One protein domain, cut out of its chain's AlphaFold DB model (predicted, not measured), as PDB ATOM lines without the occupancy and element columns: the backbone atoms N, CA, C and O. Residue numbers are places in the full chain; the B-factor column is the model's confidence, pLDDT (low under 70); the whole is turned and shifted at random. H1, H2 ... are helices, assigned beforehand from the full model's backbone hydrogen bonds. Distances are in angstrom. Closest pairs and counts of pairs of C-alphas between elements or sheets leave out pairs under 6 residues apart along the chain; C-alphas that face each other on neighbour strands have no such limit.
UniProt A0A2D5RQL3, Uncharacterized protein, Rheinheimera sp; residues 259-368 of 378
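This is residues 259 to 368 of the 378 residues of an uncharacterized protein of Rheinheimera sp (UniProt A0A2D5RQL3). Four long helices, H1, H3, H4 and H5, make an up-and-down bundle, each running against the one before, with tiny H2 at one end in the turn from H1 to H3. The 110 printed residues, all helix by class, include five named helices, H1 to H5. The whole is compact, radius of gyration of the C-alphas 14.5 A, and only just elongated, 46 by 27 by 15 A.

Find C-alpha 259 at (-9.539, -28.527, -21.855); H1, residues 259 to 283, runs 35.9 A from there. Next come H2, 287 to 290; H3, 293 to 315, 32.9 A; and H4, 318 to 336, with a kink of 49 degrees near 327. H5, 346 to 367, 31.0 A, ends at (-23.724, -29.344, -11.977).

Look first at H5, the hub. It touches H4, its hairpin partner, at Ser 325 and Ser 367, whose C-alphas are closest at 4.5 A. It touches H3, closest C-alphas Thr 310 and Val 362, 5.8 A. H1 touches H3, closest C-alphas Ser 269 and Met 309, 5.0 A. Every O i to N i+4 pair is within hydrogen-bond range in H1 and H5, 18 of 19 in H3, 13 of 15 in H4.

The printed part has no cut and no long link. Mean pLDDT of the printed part is 70.5; 58 residues are under 70, among them 324 to 344.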
ATOM      1  N   ASP A 259      -8.155 -28.773 -22.250       51.78
ATOM      2  CA  ASP A 259      -9.539 -28.527 -21.855       51.78
ATOM      3  C   ASP A 259     -10.482 -28.615 -23.061       51.78
ATOM      4  O   ASP A 259     -11.455 -29.364 -23.013       51.78
ATOM      5  N   HIS A 260     -10.155 -27.982 -24.192       58.75
ATOM      6  CA  HIS A 260     -10.971 -28.076 -25.411       58.75
ATOM      7  C   HIS A 260     -11.081 -29.513 -25.960       58.75
ATOM      8  O   HIS A 260     -12.132 -29.898 -26.483       58.75
ATOM      9  N   GLN A 261     -10.028 -30.330 -25.836       61.66
ATOM     10  CA  GLN A 261     -10.077 -31.744 -26.229       61.66
ATOM     11  C   GLN A 261     -10.981 -32.559 -25.297       61.66
ATOM     12  O   GLN A 261     -11.789 -33.357 -25.777       61.66
ATOM     13  N   ASN A 262     -10.899 -32.328 -23.984       68.88
ATOM     14  CA  ASN A 262     -11.765 -32.983 -23.003       68.88
ATOM     15  C   ASN A 262     -13.229 -32.549 -23.162       68.88
ATOM     16  O   ASN A 262     -14.118 -33.397 -23.117       68.88
ATOM     17  N   GLU A 263     -13.496 -31.265 -23.423       65.06
ATOM     18  CA  GLU A 263     -14.840 -30.750 -23.714       65.06
ATOM     19  C   GLU A 263     -15.446 -31.409 -24.957       65.06
ATOM     20  O   GLU A 263     -16.611 -31.816 -24.947       65.06
ATOM     21  N   LYS A 264     -14.659 -31.529 -26.033       69.31
ATOM     22  CA  LYS A 264     -15.093 -32.184 -27.267       69.31
ATOM     23  C   LYS A 264     -15.368 -33.667 -27.033       69.31
ATOM     24  O   LYS A 264     -16.442 -34.145 -27.383       69.31
ATOM     25  N   ALA A 265     -14.434 -34.378 -26.402       68.38
ATOM     26  CA  ALA A 265     -14.576 -35.801 -26.124       68.38
ATOM     27  C   ALA A 265     -15.756 -36.094 -25.180       68.38
ATOM     28  O   ALA A 265     -16.483 -37.074 -25.374       68.38
ATOM     29  N   PHE A 266     -16.006 -35.213 -24.206       72.06
ATOM     30  CA  PHE A 266     -17.193 -35.256 -23.363       72.06
ATOM     31  C   PHE A 266     -18.473 -35.073 -24.192       72.06
ATOM     32  O   PHE A 266     -19.366 -35.914 -24.122       72.06
ATOM     33  N   ALA A 267     -18.552 -34.036 -25.034       65.69
ATOM     34  CA  ALA A 267     -19.720 -33.781 -25.883       65.69
ATOM     35  C   ALA A 267     -19.998 -34.915 -26.892       65.69
ATOM     36  O   ALA A 267     -21.157 -35.272 -27.133       65.69
ATOM     37  N   ASP A 268     -18.948 -35.513 -27.453       69.19
ATOM     38  CA  ASP A 268     -19.053 -36.670 -28.344       69.19
ATOM     39  C   ASP A 268     -19.556 -37.904 -27.572       69.19
ATOM     40  O   ASP A 268     -20.453 -38.605 -28.039       69.19
ATOM     41  N   SER A 269     -19.070 -38.126 -26.345       67.56
ATOM     42  CA  SER A 269     -19.527 -39.226 -25.479       67.56
ATOM     43  C   SER A 269     -20.986 -39.064 -25.041       67.56
ATOM     44  O   SER A 269     -21.736 -40.042 -25.028       67.56
ATOM     45  N   VAL A 270     -21.417 -37.832 -24.748       67.00
ATOM     46  CA  VAL A 270     -22.826 -37.494 -24.491       67.00
ATOM     47  C   VAL A 270     -23.677 -37.852 -25.711       67.00
ATOM     48  O   VAL A 270     -24.685 -38.545 -25.582       67.00
ATOM     49  N   THR A 271     -23.248 -37.435 -26.906       69.25
ATOM     50  CA  THR A 271     -23.965 -37.711 -28.161       69.25
ATOM     51  C   THR A 271     -24.103 -39.215 -28.402       69.25
ATOM     52  O   THR A 271     -25.212 -39.704 -28.614       69.25
ATOM     53  N   ASN A 272     -23.001 -39.959 -28.288       70.25
ATOM     54  CA  ASN A 272     -22.986 -41.408 -28.488       70.25
ATOM     55  C   ASN A 272     -23.873 -42.143 -27.474       70.25
ATOM     56  O   ASN A 272     -24.592 -43.068 -27.850       70.25
ATOM     57  N   SER A 273     -23.880 -41.699 -26.213       67.06
ATOM     58  CA  SER A 273     -24.725 -42.281 -25.163       67.06
ATOM     59  C   SER A 273     -26.211 -42.107 -25.479       67.06
ATOM     60  O   SER A 273     -26.977 -43.062 -25.384       67.06
ATOM     61  N   PHE A 274     -26.625 -40.916 -25.923       67.50
ATOM     62  CA  PHE A 274     -28.018 -40.674 -26.308       67.50
ATOM     63  C   PHE A 274     -28.429 -41.429 -27.573       67.50
ATOM     64  O   PHE A 274     -29.544 -41.945 -27.634       67.50
ATOM     65  N   SER A 275     -27.539 -41.548 -28.559       70.31
ATOM     66  CA  SER A 275     -27.793 -42.380 -29.738       70.31
ATOM     67  C   SER A 275     -27.965 -43.852 -29.363       70.31
ATOM     68  O   SER A 275     -28.906 -44.490 -29.828       70.31
ATOM     69  N   ALA A 276     -27.108 -44.381 -28.487       65.31
ATOM     70  CA  ALA A 276     -27.220 -45.755 -28.018       65.31
ATOM     71  C   ALA A 276     -28.510 -45.978 -27.209       65.31
ATOM     72  O   ALA A 276     -29.203 -46.959 -27.456       65.31
ATOM     73  N   LEU A 277     -28.896 -45.044 -26.330       64.00
ATOM     74  CA  LEU A 277     -30.182 -45.094 -25.619       64.00
ATOM     75  C   LEU A 277     -31.384 -45.118 -26.569       64.00
ATOM     76  O   LEU A 277     -32.314 -45.887 -26.351       64.00
ATOM     77  N   SER A 278     -31.357 -44.308 -27.632       64.38
ATOM     78  CA  SER A 278     -32.415 -44.310 -28.649       64.38
ATOM     79  C   SER A 278     -32.527 -45.676 -29.330       64.38
ATOM     80  O   SER A 278     -33.626 -46.199 -29.468       64.38
ATOM     81  N   MET A 279     -31.394 -46.288 -29.693       63.12
ATOM     82  CA  MET A 279     -31.376 -47.624 -30.302       63.12
ATOM     83  C   MET A 279     -31.889 -48.706 -29.349       63.12
ATOM     84  O   MET A 279     -32.538 -49.649 -29.791       63.12
ATOM     85  N   VAL A 280     -31.609 -48.591 -28.048       60.44
ATOM     86  CA  VAL A 280     -32.156 -49.511 -27.042       60.44
ATOM     87  C   VAL A 280     -33.682 -49.380 -26.955       60.44
ATOM     88  O   VAL A 280     -34.366 -50.398 -26.901       60.44
ATOM     89  N   GLY A 281     -34.219 -48.158 -27.011       59.09
ATOM     90  CA  GLY A 281     -35.668 -47.929 -27.055       59.09
ATOM     91  C   GLY A 281     -36.338 -48.425 -28.344       59.09
ATOM     92  O   GLY A 281     -37.493 -48.829 -28.328       59.09
ATOM     93  N   GLU A 282     -35.627 -48.448 -29.471       62.31
ATOM     94  CA  GLU A 282     -36.130 -49.090 -30.694       62.31
ATOM     95  C   GLU A 282     -36.110 -50.622 -30.576       62.31
ATOM     96  O   GLU A 282     -37.055 -51.291 -30.994       62.31
ATOM     97  N   LEU A 283     -35.062 -51.187 -29.963       60.25
ATOM     98  CA  LEU A 283     -34.958 -52.626 -29.714       60.25
ATOM     99  C   LEU A 283     -36.046 -53.152 -28.776       60.25
ATOM    100  O   LEU A 283     -36.441 -54.305 -28.926       60.25
ATOM    101  N   SER A 284     -36.547 -52.344 -27.836       60.12
ATOM    102  CA  SER A 284     -37.616 -52.787 -26.930       60.12
ATOM    103  C   SER A 284     -38.935 -53.097 -27.638       60.12
ATOM    104  O   SER A 284     -39.779 -53.758 -27.049       60.12
ATOM    105  N   ASN A 285     -39.102 -52.679 -28.896       62.34
ATOM    106  CA  ASN A 285     -40.263 -53.037 -29.719       62.34
ATOM    107  C   ASN A 285     -40.057 -54.345 -30.509       62.34
ATOM    108  O   ASN A 285     -40.947 -54.775 -31.244       62.34
ATOM    109  N   HIS A 286     -38.880 -54.968 -30.393       63.53
ATOM    110  CA  HIS A 286     -38.467 -56.128 -31.173       63.53
ATOM    111  C   HIS A 286     -37.771 -57.168 -30.285       63.53
ATOM    112  O   HIS A 286     -36.551 -57.336 -30.350       63.53
ATOM    113  N   ASP A 287     -38.559 -57.897 -29.490       61.22
ATOM    114  CA  ASP A 287     -38.074 -58.884 -28.509       61.22
ATOM    115  C   ASP A 287     -37.070 -59.901 -29.081       61.22
ATOM    116  O   ASP A 287     -36.088 -60.260 -28.428       61.22
ATOM    117  N   GLU A 288     -37.249 -60.307 -30.338       63.12
ATOM    118  CA  GLU A 288     -36.373 -61.264 -31.024       63.12
ATOM    119  C   GLU A 288     -34.944 -60.739 -31.252       63.12
ATOM    120  O   GLU A 288     -34.011 -61.526 -31.406       63.12
ATOM    121  N   LEU A 289     -34.743 -59.415 -31.273       59.28
ATOM    122  CA  LEU A 289     -33.441 -58.792 -31.526       59.28
ATOM    123  C   LEU A 289     -32.615 -58.583 -30.251       59.28
ATOM    124  O   LEU A 289     -31.402 -58.365 -30.341       59.28
ATOM    125  N   ILE A 290     -33.238 -58.679 -29.078       59.94
ATOM    126  CA  ILE A 290     -32.625 -58.376 -27.778       59.94
ATOM    127  C   ILE A 290     -31.519 -59.378 -27.438       59.94
ATOM    128  O   ILE A 290     -30.445 -58.990 -26.984       59.94
ATOM    129  N   GLU A 291     -31.756 -60.663 -27.703       63.31
ATOM    130  CA  GLU A 291     -30.798 -61.743 -27.430       63.31
ATOM    131  C   GLU A 291     -29.803 -61.980 -28.571       63.31
ATOM    132  O   GLU A 291     -29.015 -62.927 -28.559       63.31
ATOM    133  N   THR A 292     -29.815 -61.115 -29.582       69.19
ATOM    134  CA  THR A 292     -28.891 -61.231 -30.705       69.19
ATOM    135  C   THR A 292     -27.568 -60.536 -30.406       69.19
ATOM    136  O   THR A 292     -27.479 -59.602 -29.607       69.19
ATOM    137  N   LYS A 293     -26.539 -60.889 -31.186       63.78
ATOM    138  CA  LYS A 293     -25.263 -60.151 -31.228       63.78
ATOM    139  C   LYS A 293     -25.450 -58.645 -31.468       63.78
ATOM    140  O   LYS A 293     -24.572 -57.856 -31.127       63.78
ATOM    141  N   LEU A 294     -26.563 -58.243 -32.089       62.41
ATOM    142  CA  LEU A 294     -26.891 -56.844 -32.329       62.41
ATOM    143  C   LEU A 294     -27.298 -56.121 -31.041       62.41
ATOM    144  O   LEU A 294     -26.838 -54.998 -30.827       62.41
ATOM    145  N   GLY A 295     -28.123 -56.766 -30.211       60.62
ATOM    146  CA  GLY A 295     -28.517 -56.282 -28.890       60.62
ATOM    147  C   GLY A 295     -27.300 -56.113 -27.989       60.62
ATOM    148  O   GLY A 295     -27.042 -55.011 -27.507       60.62
ATOM    149  N   ASP A 296     -26.466 -57.152 -27.879       70.38
ATOM    150  CA  ASP A 296     -25.226 -57.099 -27.092       70.38
ATOM    151  C   ASP A 296     -24.290 -55.971 -27.555       70.38
ATOM    152  O   ASP A 296     -23.722 -55.250 -26.734       70.38
ATOM    153  N   LYS A 297     -24.157 -55.752 -28.873       70.88
ATOM    154  CA  LYS A 297     -23.350 -54.644 -29.409       70.88
ATOM    155  C   LYS A 297     -23.917 -53.277 -29.010       70.88
ATOM    156  O   LYS A 297     -23.146 -52.385 -28.671       70.88
ATOM    157  N   ILE A 298     -25.238 -53.099 -29.038       67.81
ATOM    158  CA  ILE A 298     -25.876 -51.837 -28.634       67.81
ATOM    159  C   ILE A 298     -25.667 -51.580 -27.134       67.81
ATOM    160  O   ILE A 298     -25.273 -50.471 -26.769       67.81
ATOM    161  N   PHE A 299     -25.843 -52.591 -26.278       72.06
ATOM    162  CA  PHE A 299     -25.603 -52.453 -24.837       72.06
ATOM    163  C   PHE A 299     -24.139 -52.158 -24.512       72.06
ATOM    164  O   PHE A 299     -23.859 -51.247 -23.734       72.06
ATOM    165  N   ASN A 300     -23.203 -52.852 -25.163       76.50
ATOM    166  CA  ASN A 300     -21.776 -52.585 -24.999       76.50
ATOM    167  C   ASN A 300     -21.418 -51.158 -25.434       76.50
ATOM    168  O   ASN A 300     -20.671 -50.470 -24.742       76.50
ATOM    169  N   ASN A 301     -21.985 -50.677 -26.543       74.88
ATOM    170  CA  ASN A 301     -21.758 -49.310 -27.010       74.88
ATOM    171  C   ASN A 301     -22.303 -48.265 -26.031       74.88
ATOM    172  O   ASN A 301     -21.643 -47.249 -25.797       74.88
ATOM    173  N   LEU A 302     -23.480 -48.509 -25.449       76.12
ATOM    174  CA  LEU A 302     -24.051 -47.654 -24.412       76.12
ATOM    175  C   LEU A 302     -23.136 -47.608 -23.183       76.12
ATOM    176  O   LEU A 302     -22.779 -46.525 -22.721       76.12
ATOM    177  N   GLU A 303     -22.695 -48.769 -22.699       79.75
ATOM    178  CA  GLU A 303     -21.814 -48.869 -21.536       79.75
ATOM    179  C   GLU A 303     -20.470 -48.163 -21.769       79.75
ATOM    180  O   GLU A 303     -20.017 -47.392 -20.921       79.75
ATOM    181  N   VAL A 304     -19.836 -48.386 -22.923       81.56
ATOM    182  CA  VAL A 304     -18.571 -47.733 -23.290       81.56
ATOM    183  C   VAL A 304     -18.748 -46.219 -23.394       81.56
ATOM    184  O   VAL A 304     -17.912 -45.469 -22.889       81.56
ATOM    185  N   SER A 305     -19.843 -45.754 -24.001       72.94
ATOM    186  CA  SER A 305     -20.109 -44.320 -24.159       72.94
ATOM    187  C   SER A 305     -20.301 -43.629 -22.811       72.94
ATOM    188  O   SER A 305     -19.724 -42.566 -22.588       72.94
ATOM    189  N   ILE A 306     -21.024 -44.262 -21.886       76.94
ATOM    190  CA  ILE A 306     -21.223 -43.737 -20.532       76.94
ATOM    191  C   ILE A 306     -19.910 -43.740 -19.747       76.94
ATOM    192  O   ILE A 306     -19.582 -42.728 -19.134       76.94
ATOM    193  N   LYS A 307     -19.112 -44.817 -19.810       82.12
ATOM    194  CA  LYS A 307     -17.784 -44.867 -19.166       82.12
ATOM    195  C   LYS A 307     -16.872 -43.744 -19.654       82.12
ATOM    196  O   LYS A 307     -16.235 -43.075 -18.842       82.12
ATOM    197  N   ASN A 308     -16.839 -43.514 -20.964       78.62
ATOM    198  CA  ASN A 308     -16.078 -42.417 -21.551       78.62
ATOM    199  C   ASN A 308     -16.613 -41.065 -21.076       78.62
ATOM    200  O   ASN A 308     -15.837 -40.207 -20.665       78.62
ATOM    201  N   MET A 309     -17.936 -40.891 -21.057       79.75
ATOM    202  CA  MET A 309     -18.572 -39.672 -20.567       79.75
ATOM    203  C   MET A 309     -18.189 -39.378 -19.110       79.75
ATOM    204  O   MET A 309     -17.815 -38.248 -18.804       79.75
ATOM    205  N   THR A 310     -18.205 -40.386 -18.232       82.19
ATOM    206  CA  THR A 310     -17.732 -40.268 -16.845       82.19
ATOM    207  C   THR A 310     -16.263 -39.857 -16.803       82.19
ATOM    208  O   THR A 310     -15.938 -38.826 -16.218       82.19
ATOM    209  N   ALA A 311     -15.387 -40.588 -17.494       83.44
ATOM    210  CA  ALA A 311     -13.952 -40.317 -17.488       83.44
ATOM    211  C   ALA A 311     -13.604 -38.912 -18.011       83.44
ATOM    212  O   ALA A 311     -12.703 -38.260 -17.486       83.44
ATOM    213  N   TYR A 312     -14.308 -38.424 -19.036       79.38
ATOM    214  CA  TYR A 312     -14.097 -37.070 -19.549       79.38
ATOM    215  C   TYR A 312     -14.710 -36.008 -18.640       79.38
ATOM    216  O   TYR A 312     -14.094 -34.960 -18.475       79.38
ATOM    217  N   SER A 313     -15.849 -36.278 -17.992       80.44
ATOM    218  CA  SER A 313     -16.460 -35.342 -17.038       80.44
ATOM    219  C   SER A 313     -15.554 -35.025 -15.846       80.44
ATOM    220  O   SER A 313     -15.508 -33.885 -15.383       80.44
ATOM    221  N   GLU A 314     -14.783 -36.010 -15.380       85.75
ATOM    222  CA  GLU A 314     -13.812 -35.838 -14.298       85.75
ATOM    223  C   GLU A 314     -12.646 -34.937 -14.714       85.75
ATOM    224  O   GLU A 314     -12.144 -34.171 -13.893       85.75
ATOM    225  N   LYS A 315     -12.268 -34.986 -15.998       84.19
ATOM    226  CA  LYS A 315     -11.176 -34.209 -16.600       84.19
ATOM    227  C   LYS A 315     -11.586 -32.808 -17.059       84.19
ATOM    228  O   LYS A 315     -10.724 -32.057 -17.505       84.19
ATOM    229  N   LEU A 316     -12.872 -32.455 -16.993       79.19
ATOM    230  CA  LEU A 316     -13.331 -31.108 -17.331       79.19
ATOM    231  C   LEU A 316     -12.813 -30.089 -16.311       79.19
ATOM    232  O   LEU A 316     -12.905 -30.313 -15.097       79.19
ATOM    233  N   SER A 317     -12.348 -28.942 -16.803       80.94
ATOM    234  CA  SER A 317     -12.006 -27.806 -15.951       80.94
ATOM    235  C   SER A 317     -13.258 -27.257 -15.241       80.94
ATOM    236  O   SER A 317     -14.387 -27.501 -15.685       80.94
ATOM    237  N   PRO A 318     -13.110 -26.509 -14.131       82.00
ATOM    238  CA  PRO A 318     -14.244 -25.880 -13.455       82.00
ATOM    239  C   PRO A 318     -15.078 -24.984 -14.382       82.00
ATOM    240  O   PRO A 318     -16.304 -25.041 -14.334       82.00
ATOM    241  N   GLU A 319     -14.424 -24.226 -15.267       74.44
ATOM    242  CA  GLU A 319     -15.094 -23.365 -16.250       74.44
ATOM    243  C   GLU A 319     -15.900 -24.199 -17.259       74.44
ATOM    244  O   GLU A 319     -17.049 -23.882 -17.562       74.44
ATOM    245  N   SER A 320     -15.339 -25.312 -17.745       75.88
ATOM    246  CA  SER A 320     -16.055 -26.244 -18.619       75.88
ATOM    247  C   SER A 320     -17.254 -26.878 -17.911       75.88
ATOM    248  O   SER A 320     -18.331 -26.984 -18.497       75.88
ATOM    249  N   LYS A 321     -17.110 -27.274 -16.639       78.75
ATOM    250  CA  LYS A 321     -18.223 -27.819 -15.843       78.75
ATOM    251  C   LYS A 321     -19.344 -26.799 -15.673       78.75
ATOM    252  O   LYS A 321     -20.502 -27.144 -15.886       78.75
ATOM    253  N   GLU A 322     -19.009 -25.542 -15.391       73.44
ATOM    254  CA  GLU A 322     -19.981 -24.448 -15.315       73.44
ATOM    255  C   GLU A 322     -20.703 -24.231 -16.656       73.44
ATOM    256  O   GLU A 322     -21.934 -24.168 -16.689       73.44
ATOM    257  N   LYS A 323     -19.968 -24.235 -17.781       71.12
ATOM    258  CA  LYS A 323     -20.548 -24.155 -19.137       71.12
ATOM    259  C   LYS A 323     -21.555 -25.275 -19.393       71.12
ATOM    260  O   LYS A 323     -22.629 -25.026 -19.945       71.12
ATOM    261  N   PHE A 324     -21.230 -26.502 -18.990       69.12
ATOM    262  CA  PHE A 324     -22.123 -27.644 -19.164       69.12
ATOM    263  C   PHE A 324     -23.251 -27.699 -18.128       69.12
ATOM    264  O   PHE A 324     -24.283 -28.290 -18.433       69.12
ATOM    265  N   SER A 325     -23.124 -27.044 -16.968       69.44
ATOM    266  CA  SER A 325     -24.082 -27.125 -15.855       69.44
ATOM    267  C   SER A 325     -25.532 -26.861 -16.283       69.44
ATOM    268  O   SER A 325     -26.437 -27.615 -15.927       69.44
ATOM    269  N   SER A 326     -25.758 -25.831 -17.106       59.03
ATOM    270  CA  SER A 326     -27.097 -25.488 -17.614       59.03
ATOM    271  C   SER A 326     -27.712 -26.600 -18.477       59.03
ATOM    272  O   SER A 326     -28.873 -26.964 -18.301       59.03
ATOM    273  N   LEU A 327     -26.912 -27.205 -19.359       60.50
ATOM    274  CA  LEU A 327     -27.317 -28.337 -20.191       60.50
ATOM    275  C   LEU A 327     -27.563 -29.588 -19.338       60.50
ATOM    276  O   LEU A 327     -28.526 -30.319 -19.568       60.50
ATOM    277  N   THR A 328     -26.705 -29.833 -18.346       65.31
ATOM    278  CA  THR A 328     -26.828 -30.994 -17.458       65.31
ATOM    279  C   THR A 328     -28.067 -30.921 -16.574       65.31
ATOM    280  O   THR A 328     -28.647 -31.960 -16.275       65.31
ATOM    281  N   ASP A 329     -28.525 -29.722 -16.218       67.56
ATOM    282  CA  ASP A 329     -29.734 -29.514 -15.422       67.56
ATOM    283  C   ASP A 329     -31.012 -29.831 -16.198       67.56
ATOM    284  O   ASP A 329     -31.872 -30.565 -15.702       67.56
ATOM    285  N   ASP A 330     -31.108 -29.352 -17.439       62.56
ATOM    286  CA  ASP A 330     -32.225 -29.675 -18.330       62.56
ATOM    287  C   ASP A 330     -32.290 -31.177 -18.628       62.56
ATOM    288  O   ASP A 330     -33.370 -31.778 -18.643       62.56
ATOM    289  N   ILE A 331     -31.130 -31.803 -18.845       64.00
ATOM    290  CA  ILE A 331     -31.034 -33.244 -19.072       64.00
ATOM    291  C   ILE A 331     -31.407 -34.018 -17.804       64.00
ATOM    292  O   ILE A 331     -32.220 -34.937 -17.884       64.00
ATOM    293  N   ASN A 332     -30.881 -33.640 -16.637       64.19
ATOM    294  CA  ASN A 332     -31.210 -34.284 -15.366       64.19
ATOM    295  C   ASN A 332     -32.707 -34.228 -15.081       64.19
ATOM    296  O   ASN A 332     -33.303 -35.258 -14.782       64.19
ATOM    297  N   LYS A 333     -33.340 -33.064 -15.254       68.19
ATOM    298  CA  LYS A 333     -34.787 -32.911 -15.057       68.19
ATOM    299  C   LYS A 333     -35.591 -33.819 -15.990       68.19
ATOM    300  O   LYS A 333     -36.623 -34.358 -15.599       68.19
ATOM    301  N   LYS A 334     -35.130 -34.016 -17.227       62.22
ATOM    302  CA  LYS A 334     -35.755 -34.952 -18.175       62.22
ATOM    303  C   LYS A 334     -35.532 -36.413 -17.772       62.22
ATOM    304  O   LYS A 334     -36.474 -37.191 -17.838       62.22
ATOM    305  N   LEU A 335     -34.331 -36.772 -17.315       62.06
ATOM    306  CA  LEU A 335     -34.002 -38.118 -16.828       62.06
ATOM    307  C   LEU A 335     -34.709 -38.468 -15.506       62.06
ATOM    308  O   LEU A 335     -34.945 -39.640 -15.224       62.06
ATOM    309  N   GLU A 336     -35.026 -37.483 -14.668       66.19
ATOM    310  CA  GLU A 336     -35.795 -37.674 -13.429       66.19
ATOM    311  C   GLU A 336     -37.257 -38.028 -13.697       66.19
ATOM    312  O   GLU A 336     -37.833 -38.798 -12.938       66.19
ATOM    313  N   ASN A 337     -37.816 -37.535 -14.803       66.56
ATOM    314  CA  ASN A 337     -39.184 -37.826 -15.238       66.56
ATOM    315  C   ASN A 337     -39.248 -38.921 -16.317       66.56
ATOM    316  O   ASN A 337     -40.289 -39.113 -16.942       66.56
ATOM    317  N   ALA A 338     -38.127 -39.584 -16.601       60.59
ATOM    318  CA  ALA A 338     -38.081 -40.652 -17.583       60.59
ATOM    319  C   ALA A 338     -38.680 -41.925 -16.973       60.59
ATOM    320  O   ALA A 338     -38.061 -42.563 -16.123       60.59
ATOM    321  N   GLU A 339     -39.884 -42.280 -17.410       67.44
ATOM    322  CA  GLU A 339     -40.505 -43.565 -17.102       67.44
ATOM    323  C   GLU A 339     -40.115 -44.576 -18.186       67.44
ATOM    324  O   GLU A 339     -40.192 -44.280 -19.378       67.44
ATOM    325  N   LEU A 340     -39.649 -45.756 -17.770       68.19
ATOM    326  CA  LEU A 340     -39.416 -46.876 -18.681       68.19
ATOM    327  C   LEU A 340     -40.758 -47.532 -19.009       68.19
ATOM    328  O   LEU A 340     -41.599 -47.684 -18.122       68.19
ATOM    329  N   ASP A 341     -40.942 -47.939 -20.266       64.69
ATOM    330  CA  ASP A 341     -42.147 -48.656 -20.685       64.69
ATOM    331  C   ASP A 341     -42.354 -49.906 -19.804       64.69
ATOM    332  O   ASP A 341     -41.436 -50.727 -19.680       64.69
ATOM    333  N   PRO A 342     -43.527 -50.075 -19.167       68.62
ATOM    334  CA  PRO A 342     -43.789 -51.214 -18.293       68.62
ATOM    335  C   PRO A 342     -43.788 -52.561 -19.029       68.62
ATOM    336  O   PRO A 342     -43.619 -53.587 -18.375       68.62
ATOM    337  N   ASN A 343     -43.962 -52.568 -20.354       66.00
ATOM    338  CA  ASN A 343     -43.940 -53.776 -21.183       66.00
ATOM    339  C   ASN A 343     -42.541 -54.106 -21.721       66.00
ATOM    340  O   ASN A 343     -42.375 -55.078 -22.453       66.00
ATOM    341  N   MET A 344     -41.537 -53.298 -21.382       68.88
ATOM    342  CA  MET A 344     -40.161 -53.514 -21.802       68.88
ATOM    343  C   MET A 344     -39.599 -54.798 -21.192       68.88
ATOM    344  O   MET A 344     -39.775 -55.065 -20.002       68.88
ATOM    345  N   ASN A 345     -38.860 -55.563 -21.996       79.19
ATOM    346  CA  ASN A 345     -38.111 -56.720 -21.522       79.19
ATOM    347  C   ASN A 345     -37.236 -56.352 -20.305       79.19
ATOM    348  O   ASN A 345     -36.498 -55.363 -20.341       79.19
ATOM    349  N   GLU A 346     -37.288 -57.157 -19.239       77.31
ATOM    350  CA  GLU A 346     -36.625 -56.842 -17.961       77.31
ATOM    351  C   GLU A 346     -35.109 -56.632 -18.104       77.31
ATOM    352  O   GLU A 346     -34.557 -55.718 -17.498       77.31
ATOM    353  N   ARG A 347     -34.430 -57.369 -18.994       70.25
ATOM    354  CA  ARG A 347     -32.991 -57.173 -19.247       70.25
ATOM    355  C   ARG A 347     -32.701 -55.802 -19.866       70.25
ATOM    356  O   ARG A 347     -31.700 -55.169 -19.531       70.25
ATOM    357  N   ILE A 348     -33.567 -55.333 -20.767       67.75
ATOM    358  CA  ILE A 348     -33.455 -53.993 -21.360       67.75
ATOM    359  C   ILE A 348     -33.725 -52.931 -20.307       67.75
ATOM    360  O   ILE A 348     -32.964 -51.974 -20.184       67.75
ATOM    361  N   LYS A 349     -34.792 -53.119 -19.537       71.62
ATOM    362  CA  LYS A 349     -35.215 -52.203 -18.486       71.62
ATOM    363  C   LYS A 349     -34.120 -52.015 -17.437       71.62
ATOM    364  O   LYS A 349     -33.787 -50.879 -17.116       71.62
ATOM    365  N   GLU A 350     -33.484 -53.094 -16.984       78.12
ATOM    366  CA  GLU A 350     -32.327 -53.041 -16.083       78.12
ATOM    367  C   GLU A 350     -31.140 -52.286 -16.701       78.12
ATOM    368  O   GLU A 350     -30.540 -51.426 -16.051       78.12
ATOM    369  N   ALA A 351     -30.808 -52.563 -17.966       69.94
ATOM    370  CA  ALA A 351     -29.708 -51.898 -18.660       69.94
ATOM    371  C   ALA A 351     -29.971 -50.396 -18.870       69.94
ATOM    372  O   ALA A 351     -29.081 -49.576 -18.635       69.94
ATOM    373  N   MET A 352     -31.194 -50.024 -19.263       70.62
ATOM    374  CA  MET A 352     -31.614 -48.631 -19.414       70.62
ATOM    375  C   MET A 352     -31.636 -47.910 -18.072       70.62
ATOM    376  O   MET A 352     -31.133 -46.793 -17.984       70.62
ATOM    377  N   GLN A 353     -32.148 -48.545 -17.019       77.25
ATOM    378  CA  GLN A 353     -32.163 -47.963 -15.681       77.25
ATOM    379  C   GLN A 353     -30.739 -47.704 -15.181       77.25
ATOM    380  O   GLN A 353     -30.417 -46.587 -14.778       77.25
ATOM    381  N   LYS A 354     -29.847 -48.694 -15.308       81.31
ATOM    382  CA  LYS A 354     -28.429 -48.552 -14.960       81.31
ATOM    383  C   LYS A 354     -27.764 -47.418 -15.743       81.31
ATOM    384  O   LYS A 354     -27.025 -46.625 -15.161       81.31
ATOM    385  N   ALA A 355     -28.041 -47.316 -17.041       72.81
ATOM    386  CA  ALA A 355     -27.532 -46.241 -17.883       72.81
ATOM    387  C   ALA A 355     -28.049 -44.865 -17.434       72.81
ATOM    388  O   ALA A 355     -27.262 -43.936 -17.273       72.81
ATOM    389  N   ILE A 356     -29.353 -44.737 -17.174       74.25
ATOM    390  CA  ILE A 356     -29.979 -43.507 -16.670       74.25
ATOM    391  C   ILE A 356     -29.351 -43.083 -15.340       74.25
ATOM    392  O   ILE A 356     -29.043 -41.905 -15.161       74.25
ATOM    393  N   ASP A 357     -29.119 -44.021 -14.423       80.31
ATOM    394  CA  ASP A 357     -28.534 -43.725 -13.116       80.31
ATOM    395  C   ASP A 357     -27.073 -43.272 -13.226       80.31
ATOM    396  O   ASP A 357     -26.666 -42.310 -12.567       80.31
ATOM    397  N   GLN A 358     -26.294 -43.889 -14.118       79.81
ATOM    398  CA  GLN A 358     -24.929 -43.446 -14.411       79.81
ATOM    399  C   GLN A 358     -24.904 -42.057 -15.065       79.81
ATOM    400  O   GLN A 358     -24.104 -41.209 -14.670       79.81
ATOM    401  N   LEU A 359     -25.806 -41.786 -16.013       74.00
ATOM    402  CA  LEU A 359     -25.946 -40.466 -16.631       74.00
ATOM    403  C   LEU A 359     -26.301 -39.402 -15.582       74.00
ATOM    404  O   LEU A 359     -25.643 -38.364 -15.521       74.00
ATOM    405  N   LYS A 360     -27.282 -39.679 -14.709       76.19
ATOM    406  CA  LYS A 360     -27.657 -38.798 -13.590       76.19
ATOM    407  C   LYS A 360     -26.462 -38.500 -12.691       76.19
ATOM    408  O   LYS A 360     -26.258 -37.348 -12.314       76.19
ATOM    409  N   SER A 361     -25.666 -39.517 -12.356       83.81
ATOM    410  CA  SER A 361     -24.461 -39.343 -11.539       83.81
ATOM    411  C   SER A 361     -23.456 -38.400 -12.203       83.81
ATOM    412  O   SER A 361     -23.019 -37.442 -11.569       83.81
ATOM    413  N   VAL A 362     -23.153 -38.591 -13.490       78.00
ATOM    414  CA  VAL A 362     -22.225 -37.703 -14.208       78.00
ATOM    415  C   VAL A 362     -22.754 -36.268 -14.266       78.00
ATOM    416  O   VAL A 362     -22.029 -35.316 -13.984       78.00
ATOM    417  N   PHE A 363     -24.033 -36.087 -14.582       77.69
ATOM    418  CA  PHE A 363     -24.626 -34.756 -14.704       77.69
ATOM    419  C   PHE A 363     -24.773 -34.030 -13.357       77.69
ATOM    420  O   PHE A 363     -24.654 -32.805 -13.302       77.69
ATOM    421  N   ARG A 364     -24.984 -34.749 -12.248       81.69
ATOM    422  CA  ARG A 364     -24.938 -34.161 -10.896       81.69
ATOM    423  C   ARG A 364     -23.526 -33.751 -10.488       81.69
ATOM    424  O   ARG A 364     -23.357 -32.669  -9.927       81.69
ATOM    425  N   SER A 365     -22.527 -34.554 -10.851       83.50
ATOM    426  CA  SER A 365     -21.118 -34.225 -10.626       83.50
ATOM    427  C   SER A 365     -20.715 -32.939 -11.357       83.50
ATOM    428  O   SER A 365     -20.049 -32.075 -10.785       83.50
ATOM    429  N   ILE A 366     -21.178 -32.766 -12.600       78.12
ATOM    430  CA  ILE A 366     -20.910 -31.564 -13.406       78.12
ATOM    431  C   ILE A 366     -21.644 -30.335 -12.864       78.12
ATOM    432  O   ILE A 366     -21.031 -29.279 -12.740       78.12
ATOM    433  N   SER A 367     -22.924 -30.465 -12.506       75.31
ATOM    434  CA  SER A 367     -23.724 -29.344 -11.977       75.31
ATOM    435  C   SER A 367     -23.363 -28.945 -10.541       75.31
ATOM    436  O   SER A 367     -23.913 -27.987 -10.006       75.31
ATOM    437  N   GLY A 368     -22.459 -29.679  -9.882       76.75
ATOM    438  CA  GLY A 368     -22.065 -29.424  -8.495       76.75
ATOM    439  C   GLY A 368     -23.131 -29.789  -7.455       76.75
ATOM    440  O   GLY A 368     -22.893 -29.603  -6.262       76.75
TER     441      GLY A 368